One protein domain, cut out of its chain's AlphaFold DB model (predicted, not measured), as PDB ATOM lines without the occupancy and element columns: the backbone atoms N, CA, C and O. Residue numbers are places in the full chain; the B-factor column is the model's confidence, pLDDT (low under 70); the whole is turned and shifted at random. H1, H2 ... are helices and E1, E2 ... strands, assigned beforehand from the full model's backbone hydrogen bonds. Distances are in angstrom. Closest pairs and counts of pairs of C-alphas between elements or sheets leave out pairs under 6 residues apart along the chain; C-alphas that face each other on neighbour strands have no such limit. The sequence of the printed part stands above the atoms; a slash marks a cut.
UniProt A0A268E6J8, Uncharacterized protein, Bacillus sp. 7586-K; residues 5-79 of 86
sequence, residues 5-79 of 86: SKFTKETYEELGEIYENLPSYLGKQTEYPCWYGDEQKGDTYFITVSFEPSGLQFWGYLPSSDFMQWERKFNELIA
ATOM      1  N   SER A   5     -28.375  25.624 -22.811       69.00
ATOM      2  CA  SER A   5     -27.863  24.281 -22.503       69.00
ATOM      3  C   SER A   5     -26.371  24.265 -22.162       69.00
ATOM      4  O   SER A   5     -25.880  23.319 -21.544       69.00
ATOM      5  N   LYS A   6     -25.655  25.327 -22.538       66.62
ATOM      6  CA  LYS A   6     -24.242  25.519 -22.231       66.62
ATOM      7  C   LYS A   6     -24.007  26.248 -20.909       66.62
ATOM      8  O   LYS A   6     -22.865  26.276 -20.483       66.62
ATOM      9  N   PHE A   7     -25.039  26.782 -20.247       70.50
ATOM     10  CA  PHE A   7     -24.948  27.353 -18.896       70.50
ATOM     11  C   PHE A   7     -25.063  26.255 -17.838       70.50
ATOM     12  O   PHE A   7     -26.033  26.152 -17.086       70.50
ATOM     13  N   THR A   8     -24.061  25.383 -17.808       78.50
ATOM     14  CA  THR A   8     -23.916  24.373 -16.760       78.50
ATOM     15  C   THR A   8     -23.292  24.995 -15.515       78.50
ATOM     16  O   THR A   8     -22.679  26.062 -15.564       78.50
ATOM     17  N   LYS A   9     -23.387  24.291 -14.382       80.06
ATOM     18  CA  LYS A   9     -22.687  24.680 -13.154       80.06
ATOM     19  C   LYS A   9     -21.189  24.942 -13.394       80.06
ATOM     20  O   LYS A   9     -20.675  25.929 -12.892       80.06
ATOM     21  N   GLU A  10     -20.537  24.100 -14.193       83.38
ATOM     22  CA  GLU A  10     -19.116  24.225 -14.541       83.38
ATOM     23  C   GLU A  10     -18.836  25.535 -15.290       83.38
ATOM     24  O   GLU A  10     -17.977  26.305 -14.883       83.38
ATOM     25  N   THR A  11     -19.647  25.879 -16.294       79.75
ATOM     26  CA  THR A  11     -19.475  27.157 -17.009       79.75
ATOM     27  C   THR A  11     -19.757  28.388 -16.144       79.75
ATOM     28  O   THR A  11     -19.188  29.448 -16.388       79.75
ATOM     29  N   TYR A  12     -20.609  28.274 -15.119       81.31
ATOM     30  CA  TYR A  12     -20.796  29.348 -14.138       81.31
ATOM     31  C   TYR A  12     -19.604  29.476 -13.185       81.31
ATOM     32  O   TYR A  12     -19.251  30.594 -12.816       81.31
ATOM     33  N   GLU A  13     -18.984  28.360 -12.796       86.62
ATOM     34  CA  GLU A  13     -17.761  28.358 -11.987       86.62
ATOM     35  C   GLU A  13     -16.602  28.990 -12.768       86.62
ATOM     36  O   GLU A  13     -15.992  29.938 -12.275       86.62
ATOM     37  N   GLU A  14     -16.385  28.580 -14.021       87.56
ATOM     38  CA  GLU A  14     -15.370  29.179 -14.897       87.56
ATOM     39  C   GLU A  14     -15.627  30.683 -15.140       87.56
ATOM     40  O   GLU A  14     -14.694  31.488 -15.160       87.56
ATOM     41  N   LEU A  15     -16.892  31.106 -15.286       87.00
ATOM     42  CA  LEU A  15     -17.239  32.522 -15.461       87.00
ATOM     43  C   LEU A  15     -16.960  33.319 -14.180       87.00
ATOM     44  O   LEU A  15     -16.500  34.459 -14.246       87.00
ATOM     45  N   GLY A  16     -17.210  32.708 -13.021       88.88
ATOM     46  CA  GLY A  16     -16.829  33.249 -11.723       88.88
ATOM     47  C   GLY A  16     -15.325  33.492 -11.639       88.88
ATOM     48  O   GLY A  16     -14.908  34.597 -11.302       88.88
ATOM     49  N   GLU A  17     -14.510  32.514 -12.037       90.44
ATOM     50  CA  GLU A  17     -13.050  32.666 -12.080       90.44
ATOM     51  C   GLU A  17     -12.613  33.801 -13.014       90.44
ATOM     52  O   GLU A  17     -11.722  34.582 -12.671       90.44
ATOM     53  N   ILE A  18     -13.254  33.952 -14.176       91.56
ATOM     54  CA  ILE A  18     -12.988  35.077 -15.084       91.56
ATOM     55  C   ILE A  18     -13.270  36.406 -14.388       91.56
ATOM     56  O   ILE A  18     -12.415  37.291 -14.416       91.56
ATOM     57  N   TYR A  19     -14.427  36.548 -13.739       91.81
ATOM     58  CA  TYR A  19     -14.797  37.768 -13.022       91.81
ATOM     59  C   TYR A  19     -13.812  38.133 -11.913       91.81
ATOM     60  O   TYR A  19     -13.461  39.310 -11.781       91.81
ATOM     61  N   GLU A  20     -13.323  37.139 -11.171       92.19
ATOM     62  CA  GLU A  20     -12.318  37.326 -10.120       92.19
ATOM     63  C   GLU A  20     -10.964  37.814 -10.671       92.19
ATOM     64  O   GLU A  20     -10.220  38.502  -9.971       92.19
ATOM     65  N   ASN A  21     -10.651  37.508 -11.935       92.50
ATOM     66  CA  ASN A  21      -9.400  37.883 -12.603       92.50
ATOM     67  C   ASN A  21      -9.461  39.220 -13.367       92.50
ATOM     68  O   ASN A  21      -8.471  39.624 -13.992       92.50
ATOM     69  N   LEU A  22     -10.602  39.910 -13.352       94.06
ATOM     70  CA  LEU A  22     -10.756  41.200 -14.021       94.06
ATOM     71  C   LEU A  22     -10.199  42.360 -13.181       94.06
ATOM     72  O   LEU A  22     -10.181  42.290 -11.948       94.06
ATOM     73  N   PRO A  23      -9.750  43.456 -13.826       93.38
ATOM     74  CA  PRO A  23      -9.212  44.612 -13.120       93.38
ATOM     75  C   PRO A  23     -10.201  45.166 -12.095       93.38
ATOM     76  O   PRO A  23     -11.392  45.284 -12.374       93.38
ATOM     77  N   SER A  24      -9.688  45.545 -10.925       93.56
ATOM     78  CA  SER A  24     -10.468  46.208  -9.871       93.56
ATOM     79  C   SER A  24     -11.634  45.386  -9.312       93.56
ATOM     80  O   SER A  24     -12.594  45.967  -8.804       93.56
ATOM     81  N   TYR A  25     -11.562  44.054  -9.391       93.69
ATOM     82  CA  TYR A  25     -12.548  43.175  -8.770       93.69
ATOM     83  C   TYR A  25     -12.599  43.391  -7.252       93.69
ATOM     84  O   TYR A  25     -11.573  43.364  -6.569       93.69
ATOM     85  N   LEU A  26     -13.802  43.612  -6.724       90.06
ATOM     86  CA  LEU A  26     -14.012  43.966  -5.316       90.06
ATOM     87  C   LEU A  26     -14.216  42.757  -4.391       90.06
ATOM     88  O   LEU A  26     -14.334  42.915  -3.171       90.06
ATOM     89  N   GLY A  27     -14.212  41.539  -4.934       86.06
ATOM     90  CA  GLY A  27     -14.416  40.329  -4.147       86.06
ATOM     91  C   GLY A  27     -15.884  40.057  -3.824       86.06
ATOM     92  O   GLY A  27     -16.804  40.645  -4.382       86.06
ATOM     93  N   LYS A  28     -16.094  39.174  -2.843       74.06
ATOM     94  CA  LYS A  28     -17.416  38.740  -2.351       74.06
ATOM     95  C   LYS A  28     -18.051  39.732  -1.361       74.06
ATOM     96  O   LYS A  28     -18.790  39.330  -0.468       74.06
ATOM     97  N   GLN A  29     -17.701  41.016  -1.458       72.75
ATOM     98  CA  GLN A  29     -18.231  42.077  -0.586       72.75
ATOM     99  C   GLN A  29     -19.613  42.580  -1.035       72.75
ATOM    100  O   GLN A  29     -20.216  43.440  -0.385       72.75
ATOM    101  N   THR A  30     -20.089  42.069  -2.164       73.44
ATOM    102  CA  THR A  30     -21.335  42.418  -2.841       73.44
ATOM    103  C   THR A  30     -22.081  41.132  -3.195       73.44
ATOM    104  O   THR A  30     -21.472  40.070  -3.336       73.44
ATOM    105  N   GLU A  31     -23.411  41.208  -3.313       75.69
ATOM    106  CA  GLU A  31     -24.234  40.057  -3.728       75.69
ATOM    107  C   GLU A  31     -23.965  39.640  -5.183       75.69
ATOM    108  O   GLU A  31     -24.172  38.486  -5.549       75.69
ATOM    109  N   TYR A  32     -23.453  40.570  -5.990       79.88
ATOM    110  CA  TYR A  32     -23.133  40.385  -7.402       79.88
ATOM    111  C   TYR A  32     -21.658  40.708  -7.659       79.88
ATOM    112  O   TYR A  32     -21.077  41.503  -6.918       79.88
ATOM    113  N   PRO A  33     -21.025  40.131  -8.694       84.12
ATOM    114  CA  PRO A  33     -19.690  40.542  -9.116       84.12
ATOM    115  C   PRO A  33     -19.653  42.044  -9.429       84.12
ATOM    116  O   PRO A  33     -20.413  42.521 -10.271       84.12
ATOM    117  N   CYS A  34     -18.768  42.771  -8.744       88.56
ATOM    118  CA  CYS A  34     -18.596  44.212  -8.908       88.56
ATOM    119  C   CYS A  34     -17.126  44.564  -9.142       88.56
ATOM    120  O   CYS A  34     -16.213  43.944  -8.577       88.56
ATOM    121  N   TRP A  35     -16.914  45.613  -9.935       94.62
ATOM    122  CA  TRP A  35     -15.604  46.203 -10.192       94.62
ATOM    123  C   TRP A  35     -15.681  47.711  -9.990       94.62
ATOM    124  O   TRP A  35     -16.695  48.324 -10.314       94.62
ATOM    125  N   TYR A  36     -14.597  48.309  -9.495       93.56
ATOM    126  CA  TYR A  36     -14.451  49.753  -9.226       93.56
ATOM    127  C   TYR A  36     -15.361  50.339  -8.127       93.56
ATOM    128  O   TYR A  36     -14.908  51.229  -7.412       93.56
ATOM    129  N   GLY A  37     -16.571  49.813  -7.938       92.50
ATOM    130  CA  GLY A  37     -17.530  50.216  -6.908       92.50
ATOM    131  C   GLY A  37     -18.864  49.492  -7.072       92.50
ATOM    132  O   GLY A  37     -18.987  48.571  -7.882       92.50
ATOM    133  N   ASP A  38     -19.857  49.917  -6.298       89.38
ATOM    134  CA  ASP A  38     -21.231  49.422  -6.314       89.38
ATOM    135  C   ASP A  38     -22.213  50.589  -6.515       89.38
ATOM    136  O   ASP A  38     -22.307  51.507  -5.692       89.38
ATOM    137  N   GLU A  39     -22.974  50.533  -7.612       89.69
ATOM    138  CA  GLU A  39     -23.993  51.531  -7.962       89.69
ATOM    139  C   GLU A  39     -24.991  51.759  -6.820       89.69
ATOM    140  O   GLU A  39     -25.354  52.895  -6.514       89.69
ATOM    141  N   GLN A  40     -25.403  50.687  -6.136       87.19
ATOM    142  CA  GLN A  40     -26.417  50.753  -5.082       87.19
ATOM    143  C   GLN A  40     -25.893  51.427  -3.812       87.19
ATOM    144  O   GLN A  40     -26.679  51.940  -3.014       87.19
ATOM    145  N   LYS A  41     -24.568  51.461  -3.626       88.81
ATOM    146  CA  LYS A  41     -23.913  52.165  -2.514       88.81
ATOM    147  C   LYS A  41     -23.648  53.639  -2.824       88.81
ATOM    148  O   LYS A  41     -23.252  54.378  -1.926       88.81
ATOM    149  N   GLY A  42     -23.911  54.078  -4.057       89.94
ATOM    150  CA  GLY A  42     -23.633  55.439  -4.510       89.94
ATOM    151  C   GLY A  42     -22.152  55.687  -4.791       89.94
ATOM    152  O   GLY A  42     -21.707  56.837  -4.727       89.94
ATOM    153  N   ASP A  43     -21.384  54.632  -5.081       92.25
ATOM    154  CA  ASP A  43     -19.985  54.780  -5.467       92.25
ATOM    155  C   ASP A  43     -19.880  55.559  -6.780       92.25
ATOM    156  O   ASP A  43     -20.652  55.364  -7.720       92.25
ATOM    157  N   THR A  44     -18.904  56.469  -6.848       94.06
ATOM    158  CA  THR A  44     -18.729  57.324  -8.029       94.06
ATOM    159  C   THR A  44     -18.383  56.508  -9.260       94.06
ATOM    160  O   THR A  44     -18.883  56.831 -10.326       94.06
ATOM    161  N   TYR A  45     -17.541  55.479  -9.124       95.12
ATOM    162  CA  TYR A  45     -17.153  54.623 -10.235       95.12
ATOM    163  C   TYR A  45     -17.566  53.182  -9.987       95.12
ATOM    164  O   TYR A  45     -17.318  52.667  -8.905       95.12
ATOM    165  N   PHE A  46     -18.158  52.532 -10.985       94.25
ATOM    166  CA  PHE A  46     -18.610  51.147 -10.886       94.25
ATOM    167  C   PHE A  46     -18.740  50.499 -12.266       94.25
ATOM    168  O   PHE A  46     -18.944  51.184 -13.272       94.25
ATOM    169  N   ILE A  47     -18.668  49.170 -12.292       94.50
ATOM    170  CA  ILE A  47     -19.168  48.317 -13.373       94.50
ATOM    171  C   ILE A  47     -20.052  47.241 -12.740       94.50
ATOM    172  O   ILE A  47     -19.649  46.593 -11.771       94.50
ATOM    173  N   THR A  48     -21.219  47.030 -13.339       89.25
ATOM    174  CA  THR A  48     -22.208  46.018 -12.967       89.25
ATOM    175  C   THR A  48     -22.478  45.101 -14.159       89.25
ATOM    176  O   THR A  48     -22.298  45.489 -15.318       89.25
ATOM    177  N   VAL A  49     -22.912  43.873 -13.872       88.75
ATOM    178  CA  VAL A  49     -23.311  42.878 -14.870       88.75
ATOM    179  C   VAL A  49     -24.729  42.367 -14.605       88.75
ATOM    180  O   VAL A  49     -25.093  42.112 -13.458       88.75
ATOM    181  N   SER A  50     -25.511  42.180 -15.670       84.19
ATOM    182  CA  SER A  50     -26.788  41.455 -15.663       84.19
ATOM    183  C   SER A  50     -26.721  40.265 -16.608       84.19
ATOM    184  O   SER A  50     -25.997  40.278 -17.609       84.19
ATOM    185  N   PHE A  51     -27.508  39.243 -16.285       79.31
ATOM    186  CA  PHE A  51     -27.758  38.112 -17.157       79.31
ATOM    187  C   PHE A  51     -29.109  38.292 -17.848       79.31
ATOM    188  O   PHE A  51     -30.159  38.123 -17.230       79.31
ATOM    189  N   GLU A  52     -29.074  38.619 -19.133       80.00
ATOM    190  CA  GLU A  52     -30.257  38.817 -19.963       80.00
ATOM    191  C   GLU A  52     -30.456  37.627 -20.918       80.00
ATOM    192  O   GLU A  52     -29.493  36.928 -21.250       80.00
ATOM    193  N   PRO A  53     -31.665  37.408 -21.472       72.06
ATOM    194  CA  PRO A  53     -31.892  36.376 -22.496       72.06
ATOM    195  C   PRO A  53     -30.982  36.511 -23.735       72.06
ATOM    196  O   PRO A  53     -30.742  35.553 -24.476       72.06
ATOM    197  N   SER A  54     -30.485  37.724 -23.993       72.81
ATOM    198  CA  SER A  54     -29.523  38.033 -25.053       72.81
ATOM    199  C   SER A  54     -28.067  37.750 -24.683       72.81
ATOM    200  O   SER A  54     -27.243  37.675 -25.593       72.81
ATOM    201  N   GLY A  55     -27.749  37.560 -23.401       76.38
ATOM    202  CA  GLY A  55     -26.401  37.299 -22.899       76.38
ATOM    203  C   GLY A  55     -26.045  38.154 -21.694       76.38
ATOM    204  O   GLY A  55     -26.908  38.681 -20.998       76.38
ATOM    205  N   LEU A  56     -24.743  38.279 -21.452       83.31
ATOM    206  CA  LEU A  56     -24.222  39.171 -20.427       83.31
ATOM    207  C   LEU A  56     -24.336  40.612 -20.905       83.31
ATOM    208  O   LEU A  56     -23.931  40.928 -22.023       83.31
ATOM    209  N   GLN A  57     -24.849  41.480 -20.047       86.62
ATOM    210  CA  GLN A  57     -24.855  42.912 -20.280       86.62
ATOM    211  C   GLN A  57     -24.045  43.593 -19.187       86.62
ATOM    212  O   GLN A  57     -24.329  43.415 -18.005       86.62
ATOM    213  N   PHE A  58     -23.062  44.393 -19.597       89.94
ATOM    214  CA  PHE A  58     -22.255  45.210 -18.700       89.94
ATOM    215  C   PHE A  58     -22.647  46.677 -18.840       89.94
ATOM    216  O   PHE A  58     -22.856  47.173 -19.949       89.94
ATOM    217  N   TRP A  59     -22.731  47.380 -17.718       90.06
ATOM    218  CA  TRP A  59     -22.874  48.833 -17.688       90.06
ATOM    219  C   TRP A  59     -22.128  49.394 -16.488       90.06
ATOM    220  O   TRP A  59     -21.784  48.675 -15.554       90.06
ATOM    221  N   GLY A  60     -21.857  50.690 -16.519       92.00
ATOM    222  CA  GLY A  60     -21.102  51.326 -15.459       92.00
ATOM    223  C   GLY A  60     -20.867  52.798 -15.716       92.00
ATOM    224  O   GLY A  60     -21.167  53.325 -16.790       92.00
ATOM    225  N   TYR A  61     -20.279  53.444 -14.721       95.50
ATOM    226  CA  TYR A  61     -19.758  54.795 -14.830       95.50
ATOM    227  C   TYR A  61     -18.303  54.770 -14.381       95.50
ATOM    228  O   TYR A  61     -18.019  54.475 -13.229       95.50
ATOM    229  N   LEU A  62     -17.368  55.023 -15.294       95.56
ATOM    230  CA  LEU A  62     -15.929  55.076 -15.022       95.56
ATOM    231  C   LEU A  62     -15.192  55.772 -16.175       95.56
ATOM    232  O   LEU A  62     -15.776  55.950 -17.250       95.56
ATOM    233  N   PRO A  63     -13.923  56.186 -15.990       95.88
ATOM    234  CA  PRO A  63     -13.124  56.725 -17.081       95.88
ATOM    235  C   PRO A  63     -13.071  55.756 -18.266       95.88
ATOM    236  O   PRO A  63     -12.891  54.550 -18.099       95.88
ATOM    237  N   SER A  64     -13.173  56.287 -19.486       94.25
ATOM    238  CA  SER A  64     -13.176  55.457 -20.698       94.25
ATOM    239  C   SER A  64     -11.907  54.615 -20.847       94.25
ATOM    240  O   SER A  64     -11.972  53.505 -21.365       94.25
ATOM    241  N   SER A  65     -10.760  55.103 -20.363       95.19
ATOM    242  CA  SER A  65      -9.502  54.347 -20.332       95.19
ATOM    243  C   SER A  65      -9.595  53.078 -19.490       95.19
ATOM    244  O   SER A  65      -9.082  52.036 -19.896       95.19
ATOM    245  N   ASP A  66     -10.260  53.170 -18.342       95.12
ATOM    246  CA  ASP A  66     -10.399  52.068 -17.398       95.12
ATOM    247  C   ASP A  66     -11.392  51.047 -17.948       95.12
ATOM    248  O   ASP A  66     -11.096  49.854 -17.965       95.12
ATOM    249  N   PHE A  67     -12.505  51.522 -18.521       94.25
ATOM    250  CA  PHE A  67     -13.457  50.654 -19.212       94.25
ATOM    251  C   PHE A  67     -12.808  49.909 -20.381       94.25
ATOM    252  O   PHE A  67     -12.938  48.695 -20.466       94.25
ATOM    253  N   MET A  68     -12.042  50.591 -21.242       93.81
ATOM    254  CA  MET A  68     -11.349  49.937 -22.362       93.81
ATOM    255  C   MET A  68     -10.333  48.888 -21.891       93.81
ATOM    256  O   MET A  68     -10.179  47.845 -22.527       93.81
ATOM    257  N   GLN A  69      -9.620  49.143 -20.790       94.94
ATOM    258  CA  GLN A  69      -8.693  48.164 -20.219       94.94
ATOM    259  C   GLN A  69      -9.442  46.944 -19.672       94.94
ATOM    260  O   GLN A  69      -9.038  45.806 -19.929       94.94
ATOM    261  N   TRP A  70     -10.527  47.185 -18.941       95.50
ATOM    262  CA  TRP A  70     -11.376  46.148 -18.372       95.50
ATOM    263  C   TRP A  70     -12.022  45.294 -19.472       95.50
ATOM    264  O   TRP A  70     -11.879  44.073 -19.463       95.50
ATOM    265  N   GLU A  71     -12.624  45.927 -20.480       93.88
ATOM    266  CA  GLU A  71     -13.281  45.275 -21.618       93.88
ATOM    267  C   GLU A  71     -12.289  44.438 -22.426       93.88
ATOM    268  O   GLU A  71     -12.577  43.293 -22.779       93.88
ATOM    269  N   ARG A  72     -11.090  44.969 -22.691       94.38
ATOM    270  CA  ARG A  72     -10.040  44.214 -23.374       94.38
ATOM    271  C   ARG A  72      -9.676  42.952 -22.598       94.38
ATOM    272  O   ARG A  72      -9.605  41.878 -23.191       94.38
ATOM    273  N   LYS A  73      -9.457  43.074 -21.286       94.44
ATOM    274  CA  LYS A  73      -9.094  41.930 -20.444       94.44
ATOM    275  C   LYS A  73     -10.216  40.897 -20.394       94.44
ATOM    276  O   LYS A  73      -9.937  39.705 -20.480       94.44
ATOM    277  N   PHE A  74     -11.465  41.350 -20.303       93.00
ATOM    278  CA  PHE A  74     -12.634  40.483 -20.361       93.00
ATOM    279  C   PHE A  74     -12.678  39.702 -21.668       93.00
ATOM    280  O   PHE A  74     -12.662  38.475 -21.625       93.00
ATOM    281  N   ASN A  75     -12.611  40.382 -22.813       90.38
ATOM    282  CA  ASN A  75     -12.609  39.739 -24.128       90.38
ATOM    283  C   ASN A  75     -11.454  38.740 -24.309       90.38
ATOM    284  O   ASN A  75     -11.654  37.677 -24.892       90.38
ATOM    285  N   GLU A  76     -10.258  39.038 -23.789       91.56
ATOM    286  CA  GLU A  76      -9.123  38.103 -23.799       91.56
ATOM    287  C   GLU A  76      -9.412  36.827 -22.985       91.56
ATOM    288  O   GLU A  76      -9.058  35.732 -23.422       91.56
ATOM    289  N   LEU A  77     -10.066  36.952 -21.825       90.06
ATOM    290  CA  LEU A  77     -10.402  35.822 -20.953       90.06
ATOM    291  C   LEU A  77     -11.572  34.992 -21.499       90.06
ATOM    292  O   LEU A  77     -11.534  33.765 -21.426       90.06
ATOM    293  N   ILE A  78     -12.580  35.639 -22.092       86.50
ATOM    294  CA  ILE A  78     -13.756  34.948 -22.637       86.50
ATOM    295  C   ILE A  78     -13.564  34.421 -24.066       86.50
ATOM    296  O   ILE A  78     -14.457  33.766 -24.594       86.50
ATOM    297  N   ALA A  79     -12.418  34.664 -24.711       83.44
ATOM    298  CA  ALA A  79     -12.169  34.228 -26.090       83.44
ATOM    299  C   ALA A  79     -12.322  32.707 -26.291       83.44
ATOM    300  O   ALA A  79     -12.685  32.256 -27.377       83.44
TER     301      ALA A  79
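What this domain is: This is residues 5 to 79 of the 86 residues of an uncharacterized protein of Bacillus sp. 7586-K (UniProt A0A268E6J8). A two-stranded hairpin, E1 and E2, has the last helix, H2, folding back after it, while the first helix, H1, meets the far end of H2 near its own end. A long stretch without named elements, residues 21 to 45, winds from H1 to the hairpin, and residues 8 to 13 and the hairpin's tip, residues 51 to 56, stick out. The printed part has 75 residues with two named helices and two named strands in the order H1, E1, E2, H2; the sheet is antiparallel, in the order E1 - E2, and the class is mixed, helices and strands. The whole is compact, with a radius of gyration of the C-alphas of 12.4 A, and only just elongated, spanning 37 by 25 by 23 A.

How they stand to each other: H1, residues 9 to 20, and H2, residues 64 to 78, only just touch, with 3 pairs of C-alphas within 8 A. H1 does so with residue 18 alone and H2 with residues 74 to 78 alone; the closest C-alphas, those of Ile 18 and Leu 77, are 6.5 A apart. The two helices run opposite ways at a shallow tilt of 33 degrees, only just short of steep. E1, residues 46 to 52, and E2, residues 55 to 61, form an antiparallel hairpin, with 159 degrees between their directions. N 48 and O 59, 2.8 A apart, and N 57 and O 50, 3.0 A apart, are within hydrogen-bond range. H1 and E2 are apart; E1 and H2 are only just apart, their closest C-alphas 8.5 A from each other. In H1 and H2 every O i to N i+4 pair is within hydrogen-bond range.

Where its parts are: H1 begins at C-alpha 9, (-22.687, 24.680, -13.154), and is 16.6 A long from first to last C-alpha. E1 is 19.2 A long and E2 20.4 A. H2, 20.6 A long, ends at C-alpha 78, (-13.756, 34.948, -22.637).

The domain as a whole: The two C-alphas farthest apart, those of Ser 5 and Thr 44, are 37.2 A apart. The printed part has no cut. The link from H1 to E1 is long, with 25 residues; those from E1 to E2 and from E2 to H2 are tight. The mean pLDDT of the printed part is 87.5, and residues 5 to 6 are under 70.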